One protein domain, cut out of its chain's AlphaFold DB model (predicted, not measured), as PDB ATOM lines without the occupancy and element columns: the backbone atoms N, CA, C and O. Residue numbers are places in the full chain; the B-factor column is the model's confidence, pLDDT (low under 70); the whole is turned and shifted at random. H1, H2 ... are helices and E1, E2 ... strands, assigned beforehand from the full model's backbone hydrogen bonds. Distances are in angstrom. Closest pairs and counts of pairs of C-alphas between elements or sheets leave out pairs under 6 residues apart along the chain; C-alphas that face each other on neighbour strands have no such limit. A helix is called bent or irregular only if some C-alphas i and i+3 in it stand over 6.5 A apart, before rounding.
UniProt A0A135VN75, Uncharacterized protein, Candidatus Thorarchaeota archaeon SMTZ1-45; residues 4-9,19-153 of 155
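AT A GLANCE: This is residues 4 to 9 and 19 to 153 of the 155 residues of an uncharacterized protein of Candidatus Thorarchaeota archaeon SMTZ1-45 (UniProt A0A135VN75). A small, strongly twisted four-stranded sheet has H5 and H6 over one face; next to it H4, in the middle of the domain, packs side by side with H2. H3 packs on H2, while H1 stands free of this body. The 141 printed residues include seven named helices and four strands, in the order H1 H2 H3 H4 E1 E2 H5 E3 E4 H6 H7. The sheet order is E1 E2 E4 E3, all antiparallel; the class is mixed, and the whole is compact, with a radius of gyration of the C-alphas of 15.2 A and spans of 43 by 38 by 33 A.

HOW THE PARTS SIT: Start at the hairpin of E1, residues 90 to 93, and E2, residues 96 to 100, where N 91 and O 98 are 2.8 A apart, within hydrogen-bond range. E4, residues 124 to 128, is antiparallel to E2, with N 99 and O 125 at 2.9 A, and forms a hairpin with edge strand E3, residues 118 to 121, with N 126 and O 119 at 2.9 A. H5, residues 103 to 112, and H6, residues 129 to 138, are on the same face. H6, over E4 at a height over the sheet of 8.5 A, stands up from it at 51 degrees. E2, H5 and E3 make a split strand-helix-strand unit, two strands running the same way with E4 between them; its crossover is right-handed. H4, residues 78 to 89, only grazes the sheet with residues 83 to 89. H2, residues 20 to 30, touches H4, closest at the C-alphas of Gly 25 and Ala 81, 4.1 A, a shallow tilt of 33 degrees, only just short of steep, the same way. H3, residues 39 to 56, forms a helical hairpin with H2, touching it with residues 46 to 53 alone, closest at C-alphas 53 and 23, 7.2 A. H7, residues 144 to 151, only just touches H4, with 3 pairs of C-alphas within 8 A. Every O i to N i+4 pair is within hydrogen-bond range in H2, H3, H4 and H7; H5 has 4 of 6 and H6 3 of 6.

IN THESE COORDINATES: Find C-alpha 4 at (-3.349, 10.515, 58.129), where H1, residues 4 to 7, begins. H3 runs 26.1 A from C-alpha 39 at (-9.044, 15.735, 21.738), H4 16.2 A and H2 15.2 A. H5 and H6 are irregular, with C-alphas 104 and 107 at 7.2 A and 130 and 133 at 7.4 A. H7 ends at C-alpha 151, (-0.429, 16.311, 38.365).

THE WHOLE: The C-alphas of Asp 5 and Ser 104, the two farthest apart, are 50.5 A apart. Residues 10 to 18 are not printed, and C-alphas 9 and 19 are 25.4 A apart across this cut. The link from H3 to H4 is long, 21 residues. Look for pLDDT under 70 at residues 4 to 9, 70 to 75 and 123.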
ATOM      1  N   ASP A   4      -3.012  11.111  59.424       46.19
ATOM      2  CA  ASP A   4      -3.349  10.515  58.129       46.19
ATOM      3  C   ASP A   4      -4.779   9.948  58.039       46.19
ATOM      4  O   ASP A   4      -5.355   9.908  56.951       46.19
ATOM      5  N   ASP A   5      -5.395   9.563  59.163       45.53
ATOM      6  CA  ASP A   5      -6.783   9.074  59.168       45.53
ATOM      7  C   ASP A   5      -7.802  10.222  59.045       45.53
ATOM      8  O   ASP A   5      -8.916  10.015  58.564       45.53
ATOM      9  N   PHE A   6      -7.429  11.447  59.442       45.84
ATOM     10  CA  PHE A   6      -8.320  12.611  59.380       45.84
ATOM     11  C   PHE A   6      -8.444  13.146  57.947       45.84
ATOM     12  O   PHE A   6      -9.550  13.426  57.483       45.84
ATOM     13  N   LEU A   7      -7.330  13.205  57.210       44.84
ATOM     14  CA  LEU A   7      -7.307  13.666  55.816       44.84
ATOM     15  C   LEU A   7      -8.074  12.730  54.867       44.84
ATOM     16  O   LEU A   7      -8.681  13.199  53.912       44.84
ATOM     17  N   ARG A   8      -8.140  11.426  55.169       44.31
ATOM     18  CA  ARG A   8      -8.933  10.444  54.398       44.31
ATOM     19  C   ARG A   8     -10.432  10.467  54.703       44.31
ATOM     20  O   ARG A   8     -11.201   9.797  54.019       44.31
ATOM     21  N   SER A   9     -10.845  11.195  55.739       38.38
ATOM     22  CA  SER A   9     -12.249  11.307  56.153       38.38
ATOM     23  C   SER A   9     -12.935  12.575  55.653       38.38
ATOM     24  O   SER A   9     -14.127  12.748  55.899       38.38
ATOM     25  N   GLN A  19     -20.896  27.136  39.692       82.69
ATOM     26  CA  GLN A  19     -21.744  28.313  39.803       82.69
ATOM     27  C   GLN A  19     -22.171  28.771  38.402       82.69
ATOM     28  O   GLN A  19     -21.406  28.641  37.444       82.69
ATOM     29  N   ILE A  20     -23.367  29.351  38.280       88.44
ATOM     30  CA  ILE A  20     -23.880  29.866  36.999       88.44
ATOM     31  C   ILE A  20     -22.881  30.847  36.375       88.44
ATOM     32  O   ILE A  20     -22.640  30.792  35.173       88.44
ATOM     33  N   ALA A  21     -22.208  31.658  37.199       90.56
ATOM     34  CA  ALA A  21     -21.159  32.563  36.745       90.56
ATOM     35  C   ALA A  21     -20.001  31.840  36.042       90.56
ATOM     36  O   ALA A  21     -19.542  32.286  34.992       90.56
ATOM     37  N   TRP A  22     -19.568  30.699  36.582       93.38
ATOM     38  CA  TRP A  22     -18.543  29.866  35.964       93.38
ATOM     39  C   TRP A  22     -19.026  29.315  34.619       93.38
ATOM     40  O   TRP A  22     -18.322  29.427  33.619       93.38
ATOM     41  N   LEU A  23     -20.259  28.802  34.549       92.25
ATOM     42  CA  LEU A  23     -20.824  28.296  33.293       92.25
ATOM     43  C   LEU A  23     -20.977  29.403  32.242       92.25
ATOM     44  O   LEU A  23     -20.632  29.183  31.085       92.25
ATOM     45  N   ALA A  24     -21.399  30.606  32.634       92.75
ATOM     46  CA  ALA A  24     -21.468  31.772  31.752       92.75
ATOM     47  C   ALA A  24     -20.104  32.086  31.114       92.75
ATOM     48  O   ALA A  24     -20.008  32.353  29.913       92.75
ATOM     49  N   GLY A  25     -19.035  31.991  31.905       94.50
ATOM     50  CA  GLY A  25     -17.663  32.105  31.424       94.50
ATOM     51  C   GLY A  25     -17.243  30.974  30.487       94.50
ATOM     52  O   GLY A  25     -16.684  31.225  29.417       94.50
ATOM     53  N   ALA A  26     -17.546  29.728  30.854       94.38
ATOM     54  CA  ALA A  26     -17.226  28.551  30.049       94.38
ATOM     55  C   ALA A  26     -17.904  28.603  28.671       94.38
ATOM     56  O   ALA A  26     -17.256  28.356  27.654       94.38
ATOM     57  N   VAL A  27     -19.168  29.039  28.603       93.31
ATOM     58  CA  VAL A  27     -19.892  29.258  27.338       93.31
ATOM     59  C   VAL A  27     -19.193  30.287  26.457       93.31
ATOM     60  O   VAL A  27     -19.074  30.095  25.244       93.31
ATOM     61  N   ALA A  28     -18.729  31.392  27.041       93.50
ATOM     62  CA  ALA A  28     -17.957  32.374  26.291       93.50
ATOM     63  C   ALA A  28     -16.642  31.766  25.779       93.50
ATOM     64  O   ALA A  28     -16.283  31.996  24.624       93.50
ATOM     65  N   GLY A  29     -15.979  30.940  26.591       92.25
ATOM     66  CA  GLY A  29     -14.756  30.222  26.229       92.25
ATOM     67  C   GLY A  29     -14.949  29.245  25.070       92.25
ATOM     68  O   GLY A  29     -14.124  29.216  24.158       92.25
ATOM     69  N   LEU A  30     -16.069  28.517  25.030       92.25
ATOM     70  CA  LEU A  30     -16.370  27.539  23.971       92.25
ATOM     71  C   LEU A  30     -16.391  28.167  22.569       92.25
ATOM     72  O   LEU A  30     -16.022  27.514  21.597       92.25
ATOM     73  N   LYS A  31     -16.732  29.459  22.450       88.69
ATOM     74  CA  LYS A  31     -16.679  30.200  21.173       88.69
ATOM     75  C   LYS A  31     -15.254  30.389  20.640       88.69
ATOM     76  O   LYS A  31     -15.078  30.640  19.449       88.69
ATOM     77  N   PHE A  32     -14.259  30.309  21.518       86.38
ATOM     78  CA  PHE A  32     -12.842  30.508  21.217       86.38
ATOM     79  C   PHE A  32     -12.006  29.243  21.443       86.38
ATOM     80  O   PHE A  32     -10.782  29.300  21.307       86.38
ATOM     81  N   ALA A  33     -12.646  28.116  21.770       83.56
ATOM     82  CA  ALA A  33     -11.975  26.842  21.951       83.56
ATOM     83  C   ALA A  33     -11.253  26.440  20.656       83.56
ATOM     84  O   ALA A  33     -11.825  26.424  19.565       83.56
ATOM     85  N   SER A  34      -9.962  26.145  20.779       76.81
ATOM     86  CA  SER A  34      -9.136  25.604  19.704       76.81
ATOM     87  C   SER A  34      -9.190  24.075  19.695       76.81
ATOM     88  O   SER A  34      -9.605  23.445  20.667       76.81
ATOM     89  N   ASN A  35      -8.731  23.460  18.600       76.06
ATOM     90  CA  ASN A  35      -8.491  22.018  18.577       76.06
ATOM     91  C   ASN A  35      -7.371  21.677  19.563       76.06
ATOM     92  O   ASN A  35      -6.264  22.208  19.444       76.06
ATOM     93  N   ARG A  36      -7.660  20.785  20.512       80.81
ATOM     94  CA  ARG A  36      -6.731  20.379  21.571       80.81
ATOM     95  C   ARG A  36      -6.300  18.931  21.414       80.81
ATOM     96  O   ARG A  36      -6.976  18.130  20.772       80.81
ATOM     97  N   SER A  37      -5.149  18.616  22.000       72.06
ATOM     98  CA  SER A  37      -4.600  17.266  22.056       72.06
ATOM     99  C   SER A  37      -4.349  16.876  23.516       72.06
ATOM    100  O   SER A  37      -3.708  17.651  24.219       72.06
ATOM    101  N   PRO A  38      -4.779  15.684  23.959       81.75
ATOM    102  CA  PRO A  38      -5.619  14.744  23.215       81.75
ATOM    103  C   PRO A  38      -7.072  15.244  23.112       81.75
ATOM    104  O   PRO A  38      -7.601  15.758  24.089       81.75
ATOM    105  N   SER A  39      -7.726  15.109  21.953       85.00
ATOM    106  CA  SER A  39      -9.044  15.735  21.738       85.00
ATOM    107  C   SER A  39     -10.161  15.122  22.585       85.00
ATOM    108  O   SER A  39     -10.993  15.864  23.089       85.00
ATOM    109  N   TRP A  40     -10.126  13.804  22.811       83.00
ATOM    110  CA  TRP A  40     -11.160  13.070  23.552       83.00
ATOM    111  C   TRP A  40     -11.404  13.630  24.961       83.00
ATOM    112  O   TRP A  40     -12.543  13.840  25.346       83.00
ATOM    113  N   LEU A  41     -10.336  13.979  25.685       87.19
ATOM    114  CA  LEU A  41     -10.428  14.530  27.038       87.19
ATOM    115  C   LEU A  41     -11.165  15.882  27.069       87.19
ATOM    116  O   LEU A  41     -11.880  16.203  28.013       87.19
ATOM    117  N   TRP A  42     -10.986  16.685  26.021       89.69
ATOM    118  CA  TRP A  42     -11.640  17.984  25.886       89.69
ATOM    119  C   TRP A  42     -13.062  17.860  25.346       89.69
ATOM    120  O   TRP A  42     -13.922  18.634  25.751       89.69
ATOM    121  N   GLU A  43     -13.310  16.904  24.449       90.19
ATOM    122  CA  GLU A  43     -14.640  16.609  23.912       90.19
ATOM    123  C   GLU A  43     -15.607  16.202  25.030       90.19
ATOM    124  O   GLU A  43     -16.661  16.829  25.147       90.19
ATOM    125  N   ASP A  44     -15.202  15.269  25.899       90.12
ATOM    126  CA  ASP A  44     -16.003  14.827  27.051       90.12
ATOM    127  C   ASP A  44     -16.300  16.007  27.999       90.12
ATOM    128  O   ASP A  44     -17.443  16.262  28.374       90.12
ATOM    129  N   PHE A  45     -15.280  16.814  28.313       92.38
ATOM    130  CA  PHE A  45     -15.449  17.994  29.164       92.38
ATOM    131  C   PHE A  45     -16.396  19.045  28.560       92.38
ATOM    132  O   PHE A  45     -17.155  19.700  29.279       92.38
ATOM    133  N   TYR A  46     -16.358  19.246  27.242       92.75
ATOM    134  CA  TYR A  46     -17.276  20.169  26.576       92.75
ATOM    135  C   TYR A  46     -18.707  19.632  26.566       92.75
ATOM    136  O   TYR A  46     -19.636  20.423  26.747       92.75
ATOM    137  N   GLU A  47     -18.891  18.324  26.379       92.31
ATOM    138  CA  GLU A  47     -20.200  17.671  26.471       92.31
ATOM    139  C   GLU A  47     -20.816  17.878  27.859       92.31
ATOM    140  O   GLU A  47     -21.934  18.394  27.944       92.31
ATOM    141  N   ASP A  48     -20.050  17.656  28.930       91.19
ATOM    142  CA  ASP A  48     -20.483  17.922  30.308       91.19
ATOM    143  C   ASP A  48     -20.944  19.377  30.505       91.19
ATOM    144  O   ASP A  48     -21.970  19.648  31.139       91.19
ATOM    145  N   ILE A  49     -20.208  20.348  29.946       92.00
ATOM    146  CA  ILE A  49     -20.596  21.766  29.999       92.00
ATOM    147  C   ILE A  49     -21.944  21.983  29.303       92.00
ATOM    148  O   ILE A  49     -22.820  22.646  29.870       92.00
ATOM    149  N   TYR A  50     -22.138  21.426  28.104       91.00
ATOM    150  CA  TYR A  50     -23.404  21.541  27.378       91.00
ATOM    151  C   TYR A  50     -24.568  20.885  28.124       91.00
ATOM    152  O   TYR A  50     -25.654  21.472  28.172       91.00
ATOM    153  N   GLU A  51     -24.355  19.725  28.745       90.62
ATOM    154  CA  GLU A  51     -25.366  19.069  29.575       90.62
ATOM    155  C   GLU A  51     -25.752  19.933  30.780       90.62
ATOM    156  O   GLU A  51     -26.939  20.173  31.020       90.62
ATOM    157  N   MET A  52     -24.766  20.480  31.500       88.88
ATOM    158  CA  MET A  52     -25.007  21.366  32.644       88.88
ATOM    159  C   MET A  52     -25.800  22.618  32.248       88.88
ATOM    160  O   MET A  52     -26.745  22.998  32.945       88.88
ATOM    161  N   ILE A  53     -25.471  23.236  31.110       86.56
ATOM    162  CA  ILE A  53     -26.227  24.378  30.570       86.56
ATOM    163  C   ILE A  53     -27.652  23.960  30.199       86.56
ATOM    164  O   ILE A  53     -28.596  24.705  30.472       86.56
ATOM    165  N   GLY A  54     -27.825  22.779  29.599       85.50
ATOM    166  CA  GLY A  54     -29.135  22.236  29.240       85.50
ATOM    167  C   GLY A  54     -30.033  21.985  30.454       85.50
ATOM    168  O   GLY A  54     -31.237  22.228  30.382       85.50
ATOM    169  N   LEU A  55     -29.448  21.551  31.574       86.31
ATOM    170  CA  LEU A  55     -30.157  21.313  32.835       86.31
ATOM    171  C   LEU A  55     -30.582  22.608  33.538       86.31
ATOM    172  O   LEU A  55     -31.685  22.666  34.082       86.31
ATOM    173  N   ILE A  56     -29.719  23.628  33.550       83.06
ATOM    174  CA  ILE A  56     -30.000  24.913  34.211       83.06
ATOM    175  C   ILE A  56     -30.937  25.773  33.353       83.06
ATOM    176  O   ILE A  56     -31.875  26.379  33.870       83.06
ATOM    177  N   GLY A  57     -30.708  25.789  32.038       77.50
ATOM    178  CA  GLY A  57     -31.389  26.667  31.093       77.50
ATOM    179  C   GLY A  57     -30.935  28.130  31.196       77.50
ATOM    180  O   GLY A  57     -30.509  28.601  32.242       77.50
ATOM    181  N   HIS A  58     -31.037  28.868  30.085       75.12
ATOM    182  CA  HIS A  58     -30.836  30.327  30.029       75.12
ATOM    183  C   HIS A  58     -29.519  30.868  30.632       75.12
ATOM    184  O   HIS A  58     -29.503  31.950  31.213       75.12
ATOM    185  N   VAL A  59     -28.397  30.162  30.455       85.25
ATOM    186  CA  VAL A  59     -27.071  30.693  30.809       85.25
ATOM    187  C   VAL A  59     -26.588  31.636  29.704       85.25
ATOM    188  O   VAL A  59     -26.218  31.193  28.615       85.25
ATOM    189  N   GLU A  60     -26.592  32.938  29.979       88.44
ATOM    190  CA  GLU A  60     -26.028  33.941  29.073       88.44
ATOM    191  C   GLU A  60     -24.489  33.934  29.151       88.44
ATOM    192  O   GLU A  60     -23.933  33.885  30.250       88.44
ATOM    193  N   PRO A  61     -23.767  33.987  28.017       90.38
ATOM    194  CA  PRO A  61     -22.309  34.043  28.029       90.38
ATOM    195  C   PRO A  61     -21.802  35.324  28.707       90.38
ATOM    196  O   PRO A  61     -22.252  36.420  28.372       90.38
ATOM    197  N   ALA A  62     -20.811  35.200  29.590       91.00
ATOM    198  CA  ALA A  62     -20.141  36.340  30.217       91.00
ATOM    199  C   ALA A  62     -18.832  36.670  29.495       91.00
ATOM    200  O   ALA A  62     -17.999  35.792  29.265       91.00
ATOM    201  N   ASP A  63     -18.622  37.946  29.168       90.38
ATOM    202  CA  ASP A  63     -17.373  38.383  28.550       90.38
ATOM    203  C   ASP A  63     -16.192  38.244  29.538       90.38
ATOM    204  O   ASP A  63     -16.365  38.468  30.744       90.38
ATOM    205  N   PRO A  64     -14.971  37.918  29.069       88.50
ATOM    206  CA  PRO A  64     -13.819  37.734  29.948       88.50
ATOM    207  C   PRO A  64     -13.537  38.962  30.817       88.50
ATOM    208  O   PRO A  64     -13.464  40.090  30.325       88.50
ATOM    209  N   GLY A  65     -13.343  38.741  32.118       86.00
ATOM    210  CA  GLY A  65     -13.086  39.819  33.074       86.00
ATOM    211  C   GLY A  65     -14.327  40.639  33.450       86.00
ATOM    212  O   GLY A  65     -14.185  41.691  34.067       86.00
ATOM    213  N   THR A  66     -15.529  40.182  33.088       88.44
ATOM    214  CA  THR A  66     -16.796  40.812  33.479       88.44
ATOM    215  C   THR A  66     -17.616  39.894  34.379       88.44
ATOM    216  O   THR A  66     -17.489  38.671  34.336       88.44
ATOM    217  N   SER A  67     -18.454  40.494  35.220       87.12
ATOM    218  CA  SER A  67     -19.434  39.756  36.009       87.12
ATOM    219  C   SER A  67     -20.673  39.450  35.163       87.12
ATOM    220  O   SER A  67     -21.220  40.386  34.569       87.12
ATOM    221  N   PRO A  68     -21.167  38.198  35.145       84.50
ATOM    222  CA  PRO A  68     -22.463  37.903  34.555       84.50
ATOM    223  C   PRO A  68     -23.558  38.652  35.312       84.50
ATOM    224  O   PRO A  68     -23.522  38.775  36.543       84.50
ATOM    225  N   GLN A  69     -24.525  39.165  34.558       74.00
ATOM    226  CA  GLN A  69     -25.746  39.726  35.115       74.00
ATOM    227  C   GLN A  69     -26.795  38.622  35.121       74.00
ATOM    228  O   GLN A  69     -27.354  38.311  34.073       74.00
ATOM    229  N   ASP A  70     -27.065  38.036  36.285       64.19
ATOM    230  CA  ASP A  70     -28.231  37.168  36.404       64.19
ATOM    231  C   ASP A  70     -29.484  38.054  36.432       64.19
ATOM    232  O   ASP A  70     -29.521  39.096  37.100       64.19
ATOM    233  N   GLY A  71     -30.526  37.647  35.700       55.69
ATOM    234  CA  GLY A  71     -31.793  38.386  35.565       55.69
ATOM    235  C   GLY A  71     -32.518  38.667  36.891       55.69
ATOM    236  O   GLY A  71     -33.434  39.487  36.932       55.69
ATOM    237  N   ASP A  72     -32.056  38.044  37.975       56.72
ATOM    238  CA  ASP A  72     -32.581  38.151  39.334       56.72
ATOM    239  C   ASP A  72     -31.893  39.262  40.156       56.72
ATOM    240  O   ASP A  72     -32.206  39.469  41.332       56.72
ATOM    241  N   GLY A  73     -30.940  39.988  39.557       51.81
ATOM    242  CA  GLY A  73     -30.231  41.105  40.187       51.81
ATOM    243  C   GLY A  73     -29.059  40.699  41.086       51.81
ATOM    244  O   GLY A  73     -28.456  41.568  41.717       51.81
ATOM    245  N   GLN A  74     -28.710  39.408  41.140       57.12
ATOM    246  CA  GLN A  74     -27.447  38.962  41.726       57.12
ATOM    247  C   GLN A  74     -26.326  39.083  40.688       57.12
ATOM    248  O   GLN A  74     -26.472  38.692  39.533       57.12
ATOM    249  N   VAL A  75     -25.210  39.680  41.098       64.56
ATOM    250  CA  VAL A  75     -24.030  39.848  40.246       64.56
ATOM    251  C   VAL A  75     -23.117  38.654  40.485       64.56
ATOM    252  O   VAL A  75     -22.592  38.492  41.589       64.56
ATOM    253  N   GLY A  76     -22.933  37.818  39.462       74.75
ATOM    254  CA  GLY A  76     -21.996  36.702  39.528       74.75
ATOM    255  C   GLY A  76     -20.551  37.189  39.675       74.75
ATOM    256  O   GLY A  76     -20.193  38.291  39.249       74.75
ATOM    257  N   SER A  77     -19.684  36.381  40.285       89.25
ATOM    258  CA  SER A  77     -18.272  36.745  40.443       89.25
ATOM    259  C   SER A  77     -17.561  36.791  39.085       89.25
ATOM    260  O   SER A  77     -17.585  35.819  38.329       89.25
ATOM    261  N   ALA A  78     -16.882  37.903  38.786       91.12
ATOM    262  CA  ALA A  78     -16.059  38.031  37.583       91.12
ATOM    263  C   ALA A  78     -14.876  37.045  37.582       91.12
ATOM    264  O   ALA A  78     -14.447  36.603  36.520       91.12
ATOM    265  N   PHE A  79     -14.377  36.661  38.764       93.12
ATOM    266  CA  PHE A  79     -13.343  35.634  38.881       93.12
ATOM    267  C   PHE A  79     -13.878  34.236  38.559       93.12
ATOM    268  O   PHE A  79     -13.189  33.472  37.894       93.12
ATOM    269  N   GLU A  80     -15.111  33.917  38.966       92.38
ATOM    270  CA  GLU A  80     -15.769  32.648  38.616       92.38
ATOM    271  C   GLU A  80     -15.991  32.552  37.104       92.38
ATOM    272  O   GLU A  80     -15.630  31.552  36.487       92.38
ATOM    273  N   ALA A  81     -16.504  33.623  36.489       94.00
ATOM    274  CA  ALA A  81     -16.673  33.692  35.040       94.00
ATOM    275  C   ALA A  81     -15.334  33.607  34.297       94.00
ATOM    276  O   ALA A  81     -15.200  32.857  33.329       94.00
ATOM    277  N   LEU A  82     -14.299  34.303  34.773       95.12
ATOM    278  CA  LEU A  82     -12.960  34.134  34.220       95.12
ATOM    279  C   LEU A  82     -12.467  32.687  34.387       95.12
ATOM    280  O   LEU A  82     -11.853  32.155  33.469       95.12
ATOM    281  N   GLY A  83     -12.783  32.036  35.506       94.94
ATOM    282  CA  GLY A  83     -12.437  30.641  35.774       94.94
ATOM    283  C   GLY A  83     -13.042  29.687  34.763       94.94
ATOM    284  O   GLY A  83     -12.321  28.876  34.182       94.94
ATOM    285  N   GLY A  84     -14.330  29.836  34.464       95.12
ATOM    286  CA  GLY A  84     -14.984  29.050  33.420       95.12
ATOM    287  C   GLY A  84     -14.392  29.291  32.042       95.12
ATOM    288  O   GLY A  84     -14.085  28.341  31.323       95.12
ATOM    289  N   TYR A  85     -14.147  30.554  31.700       95.56
ATOM    290  CA  TYR A  85     -13.524  30.911  30.430       95.56
ATOM    291  C   TYR A  85     -12.138  30.262  30.283       95.56
ATOM    292  O   TYR A  85     -11.871  29.561  29.306       95.56
ATOM    293  N   VAL A  86     -11.270  30.440  31.281       95.19
ATOM    294  CA  VAL A  86      -9.897  29.914  31.285       95.19
ATOM    295  C   VAL A  86      -9.875  28.388  31.364       95.19
ATOM    296  O   VAL A  86      -9.011  27.775  30.749       95.19
ATOM    297  N   SER A  87     -10.845  27.752  32.018       94.81
ATOM    298  CA  SER A  87     -10.962  26.286  32.020       94.81
ATOM    299  C   SER A  87     -11.155  25.711  30.618       94.81
ATOM    300  O   SER A  87     -10.696  24.611  30.340       94.81
ATOM    301  N   VAL A  88     -11.799  26.463  29.721       94.50
ATOM    302  CA  VAL A  88     -12.040  26.044  28.333       94.50
ATOM    303  C   VAL A  88     -10.897  26.448  27.404       94.50
ATOM    304  O   VAL A  88     -10.466  25.654  26.570       94.50
ATOM    305  N   VAL A  89     -10.398  27.684  27.514       93.00
ATOM    306  CA  VAL A  89      -9.424  28.236  26.550       93.00
ATOM    307  C   VAL A  89      -7.984  28.291  27.057       93.00
ATOM    308  O   VAL A  89      -7.087  28.629  26.284       93.00
ATOM    309  N   GLY A  90      -7.741  27.949  28.319       92.31
ATOM    310  CA  GLY A  90      -6.426  27.990  28.950       92.31
ATOM    311  C   GLY A  90      -5.530  26.836  28.532       92.31
ATOM    312  O   GLY A  90      -5.997  25.717  28.351       92.31
ATOM    313  N   GLU A  91      -4.250  27.106  28.343       90.88
ATOM    314  CA  GLU A  91      -3.233  26.141  27.941       90.88
ATOM    315  C   GLU A  91      -1.974  26.378  28.767       90.88
ATOM    316  O   GLU A  91      -1.540  27.516  28.964       90.88
ATOM    317  N   MET A  92      -1.385  25.296  29.260       88.81
ATOM    318  CA  MET A  92      -0.159  25.377  30.034       88.81
ATOM    319  C   MET A  92       1.062  25.395  29.128       88.81
ATOM    320  O   MET A  92       1.191  24.616  28.187       88.81
ATOM    321  N   THR A  93       1.980  26.302  29.437       86.75
ATOM    322  CA  THR A  93       3.261  26.454  28.750       86.75
ATOM    323  C   THR A  93       4.388  26.514  29.782       86.75
ATOM    324  O   THR A  93       4.129  26.815  30.948       86.75
ATOM    325  N   PRO A  94       5.662  26.349  29.380       85.88
ATOM    326  CA  PRO A  94       6.791  26.516  30.300       85.88
ATOM    327  C   PRO A  94       6.888  27.908  30.951       85.88
ATOM    328  O   PRO A  94       7.587  28.073  31.946       85.88
ATOM    329  N   VAL A  95       6.232  28.925  30.378       86.88
ATOM    330  CA  VAL A  95       6.226  30.303  30.905       86.88
ATOM    331  C   VAL A  95       5.090  30.512  31.917       86.88
ATOM    332  O   VAL A  95       5.179  31.402  32.765       86.88
ATOM    333  N   GLY A  96       4.051  29.677  31.861       89.88
ATOM    334  CA  GLY A  96       2.890  29.711  32.743       89.88
ATOM    335  C   GLY A  96       1.584  29.400  32.010       89.88
ATOM    336  O   GLY A  96       1.595  28.779  30.940       89.88
ATOM    337  N   LEU A  97       0.465  29.842  32.587       92.44
ATOM    338  CA  LEU A  97      -0.870  29.613  32.036       92.44
ATOM    339  C   LEU A  97      -1.197  30.678  31.004       92.44
ATOM    340  O   LEU A  97      -1.290  31.869  31.301       92.44
ATOM    341  N   TYR A  98      -1.393  30.222  29.786       92.19
ATOM    342  CA  TYR A  98      -1.713  31.040  28.640       92.19
ATOM    343  C   TYR A  98      -3.207  30.923  28.328       92.19
ATOM    344  O   TYR A  98      -3.771  29.834  28.390       92.19
ATOM    345  N   PHE A  99      -3.866  32.019  27.955       92.06
ATOM    346  CA  PHE A  99      -5.211  31.972  27.385       92.06
ATOM    347  C   PHE A  99      -5.479  33.166  26.466       92.06
ATOM    348  O   PHE A  99      -5.073  34.307  26.714       92.06
ATOM    349  N   ARG A 100      -6.209  32.911  25.377       89.81
ATOM    350  CA  ARG A 100      -6.573  33.949  24.410       89.81
ATOM    351  C   ARG A 100      -7.795  34.724  24.895       89.81
ATOM    352  O   ARG A 100      -8.819  34.128  25.211       89.81
ATOM    353  N   VAL A 101      -7.718  36.054  24.866       89.25
ATOM    354  CA  VAL A 101      -8.833  36.963  25.176       89.25
ATOM    355  C   VAL A 101      -8.981  37.974  24.038       89.25
ATOM    356  O   VAL A 101      -7.966  38.549  23.627       89.25
ATOM    357  N   PRO A 102     -10.199  38.240  23.524       88.44
ATOM    358  CA  PRO A 102     -10.390  39.271  22.508       88.44
ATOM    359  C   PRO A 102      -9.877  40.633  22.986       88.44
ATOM    360  O   PRO A 102     -10.069  41.003  24.144       88.44
ATOM    361  N   LEU A 103      -9.255  41.402  22.086       87.69
ATOM    362  CA  LEU A 103      -8.594  42.675  22.421       87.69
ATOM    363  C   LEU A 103      -9.496  43.652  23.192       87.69
ATOM    364  O   LEU A 103      -9.015  44.359  24.073       87.69
ATOM    365  N   SER A 104     -10.801  43.662  22.903       88.88
ATOM    366  CA  SER A 104     -11.795  44.503  23.581       88.88
ATOM    367  C   SER A 104     -11.943  44.219  25.079       88.88
ATOM    368  O   SER A 104     -12.357  45.112  25.812       88.88
ATOM    369  N   TYR A 105     -11.595  43.014  25.537       90.00
ATOM    370  CA  TYR A 105     -11.796  42.566  26.920       90.00
ATOM    371  C   TYR A 105     -10.494  42.403  27.709       90.00
ATOM    372  O   TYR A 105     -10.530  42.192  28.919       90.00
ATOM    373  N   GLN A 106      -9.332  42.543  27.064       89.81
ATOM    374  CA  GLN A 106      -8.043  42.394  27.749       89.81
ATOM    375  C   GLN A 106      -7.870  43.396  28.886       89.81
ATOM    376  O   GLN A 106      -7.418  43.011  29.957       89.81
ATOM    377  N   GLY A 107      -8.282  44.654  28.689       89.88
ATOM    378  CA  GLY A 107      -8.225  45.672  29.740       89.88
ATOM    379  C   GLY A 107      -8.994  45.261  30.999       89.88
ATOM    380  O   GLY A 107      -8.464  45.383  32.099       89.88
ATOM    381  N   SER A 108     -10.197  44.703  30.831       91.75
ATOM    382  CA  SER A 108     -11.026  44.218  31.940       91.75
ATOM    383  C   SER A 108     -10.373  43.049  32.677       91.75
ATOM    384  O   SER A 108     -10.363  43.029  33.904       91.75
ATOM    385  N   VAL A 109      -9.776  42.099  31.948       91.88
ATOM    386  CA  VAL A 109      -9.071  40.956  32.556       91.88
ATOM    387  C   VAL A 109      -7.826  41.407  33.320       91.88
ATOM    388  O   VAL A 109      -7.625  40.973  34.450       91.88
ATOM    389  N   ILE A 110      -7.015  42.299  32.742       91.19
ATOM    390  CA  ILE A 110      -5.822  42.846  33.410       91.19
ATOM    391  C   ILE A 110      -6.221  43.562  34.699       91.19
ATOM    392  O   ILE A 110      -5.600  43.357  35.734       91.19
ATOM    393  N   GLN A 111      -7.272  44.383  34.640       92.56
ATOM    394  CA  GLN A 111      -7.763  45.110  35.803       92.56
ATOM    395  C   GLN A 111      -8.313  44.168  36.884       92.56
ATOM    396  O   GLN A 111      -8.125  44.428  38.069       92.56
ATOM    397  N   LEU A 112      -8.988  43.084  36.494       92.31
ATOM    398  CA  LEU A 112      -9.501  42.084  37.432       92.31
ATOM    399  C   LEU A 112      -8.369  41.344  38.159       92.31
ATOM    400  O   LEU A 112      -8.502  41.010  39.332       92.31
ATOM    401  N   LEU A 113      -7.263  41.100  37.459       91.75
ATOM    402  CA  LEU A 113      -6.090  40.379  37.949       91.75
ATOM    403  C   LEU A 113      -4.985  41.321  38.460       91.75
ATOM    404  O   LEU A 113      -3.805  40.960  38.441       91.75
ATOM    405  N   ASP A 114      -5.355  42.528  38.899       90.38
ATOM    406  CA  ASP A 114      -4.401  43.505  39.418       90.38
ATOM    407  C   ASP A 114      -3.564  42.906  40.561       90.38
ATOM    408  O   ASP A 114      -4.073  42.229  41.458       90.38
ATOM    409  N   GLY A 115      -2.254  43.134  40.505       86.25
ATOM    410  CA  GLY A 115      -1.284  42.540  41.425       86.25
ATOM    411  C   GLY A 115      -0.652  41.217  40.972       86.25
ATOM    412  O   GLY A 115       0.256  40.750  41.659       86.25
ATOM    413  N   LEU A 116      -1.053  40.640  39.833       90.44
ATOM    414  CA  LEU A 116      -0.359  39.507  39.202       90.44
ATOM    415  C   LEU A 116       0.534  39.964  38.039       90.44
ATOM    416  O   LEU A 116       0.236  40.939  37.345       90.44
ATOM    417  N   THR A 117       1.620  39.233  37.774       87.81
ATOM    418  CA  THR A 117       2.456  39.462  36.591       87.81
ATOM    419  C   THR A 117       1.771  38.894  35.356       87.81
ATOM    420  O   THR A 117       1.763  37.682  35.120       87.81
ATOM    421  N   ILE A 118       1.226  39.793  34.540       86.94
ATOM    422  CA  ILE A 118       0.581  39.458  33.273       86.94
ATOM    423  C   ILE A 118       1.519  39.808  32.123       86.94
ATOM    424  O   ILE A 118       1.922  40.961  31.951       86.94
ATOM    425  N   LEU A 119       1.860  38.807  31.315       86.56
ATOM    426  CA  LEU A 119       2.622  39.002  30.089       86.56
ATOM    427  C   LEU A 119       1.663  39.057  28.899       86.56
ATOM    428  O   LEU A 119       0.766  38.226  28.761       86.56
ATOM    429  N   HIS A 120       1.889  40.032  28.020       79.81
ATOM    430  CA  HIS A 120       1.146  40.190  26.776       79.81
ATOM    431  C   HIS A 120       1.985  39.697  25.607       79.81
ATOM    432  O   HIS A 120       3.048  40.250  25.320       79.81
ATOM    433  N   VAL A 121       1.490  38.685  24.899       76.19
ATOM    434  CA  VAL A 121       2.165  38.127  23.722       76.19
ATOM    435  C   VAL A 121       1.150  38.045  22.591       76.19
ATOM    436  O   VAL A 121       0.129  37.403  22.745       76.19
ATOM    437  N   HIS A 122       1.382  38.748  21.477       71.31
ATOM    438  CA  HIS A 122       0.556  38.683  20.253       71.31
ATOM    439  C   HIS A 122      -0.977  38.801  20.439       71.31
ATOM    440  O   HIS A 122      -1.745  38.272  19.640       71.31
ATOM    441  N   GLY A 123      -1.436  39.557  21.442       68.81
ATOM    442  CA  GLY A 123      -2.866  39.691  21.736       68.81
ATOM    443  C   GLY A 123      -3.420  38.562  22.609       68.81
ATOM    444  O   GLY A 123      -4.622  38.317  22.598       68.81
ATOM    445  N   GLU A 124      -2.564  37.900  23.376       82.31
ATOM    446  CA  GLU A 124      -2.903  36.846  24.328       82.31
ATOM    447  C   GLU A 124      -2.401  37.217  25.728       82.31
ATOM    448  O   GLU A 124      -1.512  38.067  25.881       82.31
ATOM    449  N   ILE A 125      -3.016  36.609  26.743       89.94
ATOM    450  CA  ILE A 125      -2.705  36.824  28.157       89.94
ATOM    451  C   ILE A 125      -1.952  35.600  28.667       89.94
ATOM    452  O   ILE A 125      -2.389  34.466  28.473       89.94
ATOM    453  N   VAL A 126      -0.825  35.840  29.334       92.38
ATOM    454  CA  VAL A 126      -0.059  34.804  30.027       92.38
ATOM    455  C   VAL A 126       0.093  35.192  31.486       92.38
ATOM    456  O   VAL A 126       0.637  36.251  31.805       92.38
ATOM    457  N   ILE A 127      -0.359  34.307  32.365       93.44
ATOM    458  CA  ILE A 127      -0.092  34.361  33.798       93.44
ATOM    459  C   ILE A 127       1.249  33.683  34.028       93.44
ATOM    460  O   ILE A 127       1.409  32.503  33.711       93.44
ATOM    461  N   ALA A 128       2.219  34.432  34.546       90.50
ATOM    462  CA  ALA A 128       3.555  33.901  34.787       90.50
ATOM    463  C   ALA A 128       3.518  32.725  35.776       90.50
ATOM    464  O   ALA A 128       2.769  32.753  36.753       90.50
ATOM    465  N   ALA A 129       4.380  31.725  35.570       90.06
ATOM    466  CA  ALA A 129       4.440  30.536  36.423       90.06
ATOM    467  C   ALA A 129       4.589  30.857  37.923       90.06
ATOM    468  O   ALA A 129       3.981  30.200  38.762       90.06
ATOM    469  N   ALA A 130       5.343  31.910  38.261       88.44
ATOM    470  CA  ALA A 130       5.534  32.362  39.640       88.44
ATOM    471  C   ALA A 130       4.239  32.847  40.322       88.44
ATOM    472  O   ALA A 130       4.122  32.753  41.542       88.44
ATOM    473  N   ASP A 131       3.272  33.332  39.539       91.31
ATOM    474  CA  ASP A 131       2.003  33.881  40.020       91.31
ATOM    475  C   ASP A 131       0.827  32.903  39.864       91.31
ATOM    476  O   ASP A 131      -0.280  33.200  40.320       91.31
ATOM    477  N   LEU A 132       1.052  31.711  39.292       89.88
ATOM    478  CA  LEU A 132       0.020  30.676  39.151       89.88
ATOM    479  C   LEU A 132      -0.667  30.330  40.477       89.88
ATOM    480  O   LEU A 132      -1.896  30.351  40.509       89.88
ATOM    481  N   PRO A 133       0.040  30.113  41.605       89.75
ATOM    482  CA  PRO A 133      -0.636  29.785  42.860       89.75
ATOM    483  C   PRO A 133      -1.511  30.926  43.397       89.75
ATOM    484  O   PRO A 133      -2.445  30.699  44.167       89.75
ATOM    485  N   ALA A 134      -1.191  32.182  43.075       90.06
ATOM    486  CA  ALA A 134      -2.026  33.324  43.442       90.06
ATOM    487  C   ALA A 134      -3.246  33.424  42.517       90.06
ATOM    488  O   ALA A 134      -4.364  33.603  42.996       90.06
ATOM    489  N   PHE A 135      -3.039  33.220  41.215       92.38
ATOM    490  CA  PHE A 135      -4.102  33.165  40.218       92.38
ATOM    491  C   PHE A 135      -5.135  32.076  40.530       92.38
ATOM    492  O   PHE A 135      -6.323  32.374  40.595       92.38
ATOM    493  N   LEU A 136      -4.696  30.847  40.807       90.94
ATOM    494  CA  LEU A 136      -5.575  29.693  41.053       90.94
ATOM    495  C   LEU A 136      -6.386  29.813  42.352       90.94
ATOM    496  O   LEU A 136      -7.448  29.214  42.482       90.94
ATOM    497  N   ARG A 137      -5.934  30.644  43.303       89.44
ATOM    498  CA  ARG A 137      -6.710  30.993  44.506       89.44
ATOM    499  C   ARG A 137      -7.851  31.968  44.231       89.44
ATOM    500  O   ARG A 137      -8.787  32.034  45.023       89.44
ATOM    501  N   LEU A 138      -7.747  32.750  43.161       89.56
ATOM    502  CA  LEU A 138      -8.758  33.724  42.758       89.56
ATOM    503  C   LEU A 138      -9.698  33.135  41.709       89.56
ATOM    504  O   LEU A 138     -10.902  33.358  41.773       89.56
ATOM    505  N   VAL A 139      -9.143  32.400  40.749       92.44
ATOM    506  CA  VAL A 139      -9.804  31.971  39.521       92.44
ATOM    507  C   VAL A 139     -10.002  30.452  39.554       92.44
ATOM    508  O   VAL A 139      -9.034  29.714  39.371       92.44
ATOM    509  N   PRO A 140     -11.235  29.962  39.781       91.75
ATOM    510  CA  PRO A 140     -11.497  28.534  39.897       91.75
ATOM    511  C   PRO A 140     -11.444  27.851  38.529       91.75
ATOM    512  O   PRO A 140     -12.326  28.028  37.681       91.75
ATOM    513  N   ILE A 141     -10.405  27.044  38.329       92.88
ATOM    514  CA  ILE A 141     -10.215  26.226  37.132       92.88
ATOM    515  C   ILE A 141     -10.814  24.836  37.356       92.88
ATOM    516  O   ILE A 141     -10.691  24.277  38.445       92.88
ATOM    517  N   LYS A 142     -11.481  24.282  36.340       92.06
ATOM    518  CA  LYS A 142     -12.032  22.918  36.360       92.06
ATOM    519  C   LYS A 142     -11.731  22.176  35.059       92.06
ATOM    520  O   LYS A 142     -11.368  22.790  34.055       92.06
ATOM    521  N   GLY A 143     -11.952  20.866  35.082       90.06
ATOM    522  CA  GLY A 143     -11.798  19.993  33.924       90.06
ATOM    523  C   GLY A 143     -10.340  19.618  33.652       90.06
ATOM    524  O   GLY A 143      -9.505  19.727  34.552       90.06
ATOM    525  N   PRO A 144     -10.012  19.245  32.404       89.94
ATOM    526  CA  PRO A 144      -8.704  18.699  32.034       89.94
ATOM    527  C   PRO A 144      -7.511  19.582  32.415       89.94
ATOM    528  O   PRO A 144      -6.431  19.091  32.730       89.94
ATOM    529  N   LEU A 145      -7.698  20.907  32.393       89.38
ATOM    530  CA  LEU A 145      -6.662  21.853  32.800       89.38
ATOM    531  C   LEU A 145      -6.365  21.780  34.302       89.38
ATOM    532  O   LEU A 145      -5.209  21.890  34.692       89.38
ATOM    533  N   ALA A 146      -7.398  21.623  35.134       89.19
ATOM    534  CA  ALA A 146      -7.228  21.500  36.578       89.19
ATOM    535  C   ALA A 146      -6.525  20.186  36.929       89.19
ATOM    536  O   ALA A 146      -5.558  20.210  37.679       89.19
ATOM    537  N   GLU A 147      -6.941  19.079  36.311       87.69
ATOM    538  CA  GLU A 147      -6.313  17.763  36.500       87.69
ATOM    539  C   GLU A 147      -4.815  17.808  36.171       87.69
ATOM    540  O   GLU A 147      -3.989  17.345  36.950       87.69
ATOM    541  N   TRP A 148      -4.440  18.461  35.066       84.38
ATOM    542  CA  TRP A 148      -3.031  18.630  34.703       84.38
ATOM    543  C   TRP A 148      -2.250  19.501  35.703       84.38
ATOM    544  O   TRP A 148      -1.097  19.217  36.016       84.38
ATOM    545  N   LEU A 149      -2.865  20.568  36.220       84.12
ATOM    546  CA  LEU A 149      -2.247  21.427  37.237       84.12
ATOM    547  C   LEU A 149      -2.039  20.692  38.575       84.12
ATOM    548  O   LEU A 149      -1.073  20.989  39.277       84.12
ATOM    549  N   GLU A 150      -2.920  19.751  38.919       83.50
ATOM    550  CA  GLU A 150      -2.766  18.870  40.084       83.50
ATOM    551  C   GLU A 150      -1.628  17.859  39.878       83.50
ATOM    552  O   GLU A 150      -0.821  17.660  40.782       83.50
ATOM    553  N   GLU A 151      -1.511  17.259  38.688       82.12
ATOM    554  CA  GLU A 151      -0.429  16.311  38.365       82.12
ATOM    555  C   GLU A 151       0.973  16.942  38.428       82.12
ATOM    556  O   GLU A 151       1.945  16.264  38.765       82.12
ATOM    557  N   GLU A 152       1.080  18.236  38.123       76.44
ATOM    558  CA  GLU A 152       2.336  18.996  38.148       76.44
ATOM    559  C   GLU A 152       2.641  19.629  39.526       76.44
ATOM    560  O   GLU A 152       3.568  20.437  39.638       76.44
ATOM    561  N   ASP A 153       1.881  19.286  40.577       73.94
ATOM    562  CA  ASP A 153       1.992  19.840  41.940       73.94
ATOM    563  C   ASP A 153       1.879  21.388  41.985       73.94
ATOM    564  O   ASP A 153       2.517  22.065  42.802       73.94
TER     565      ASP A 153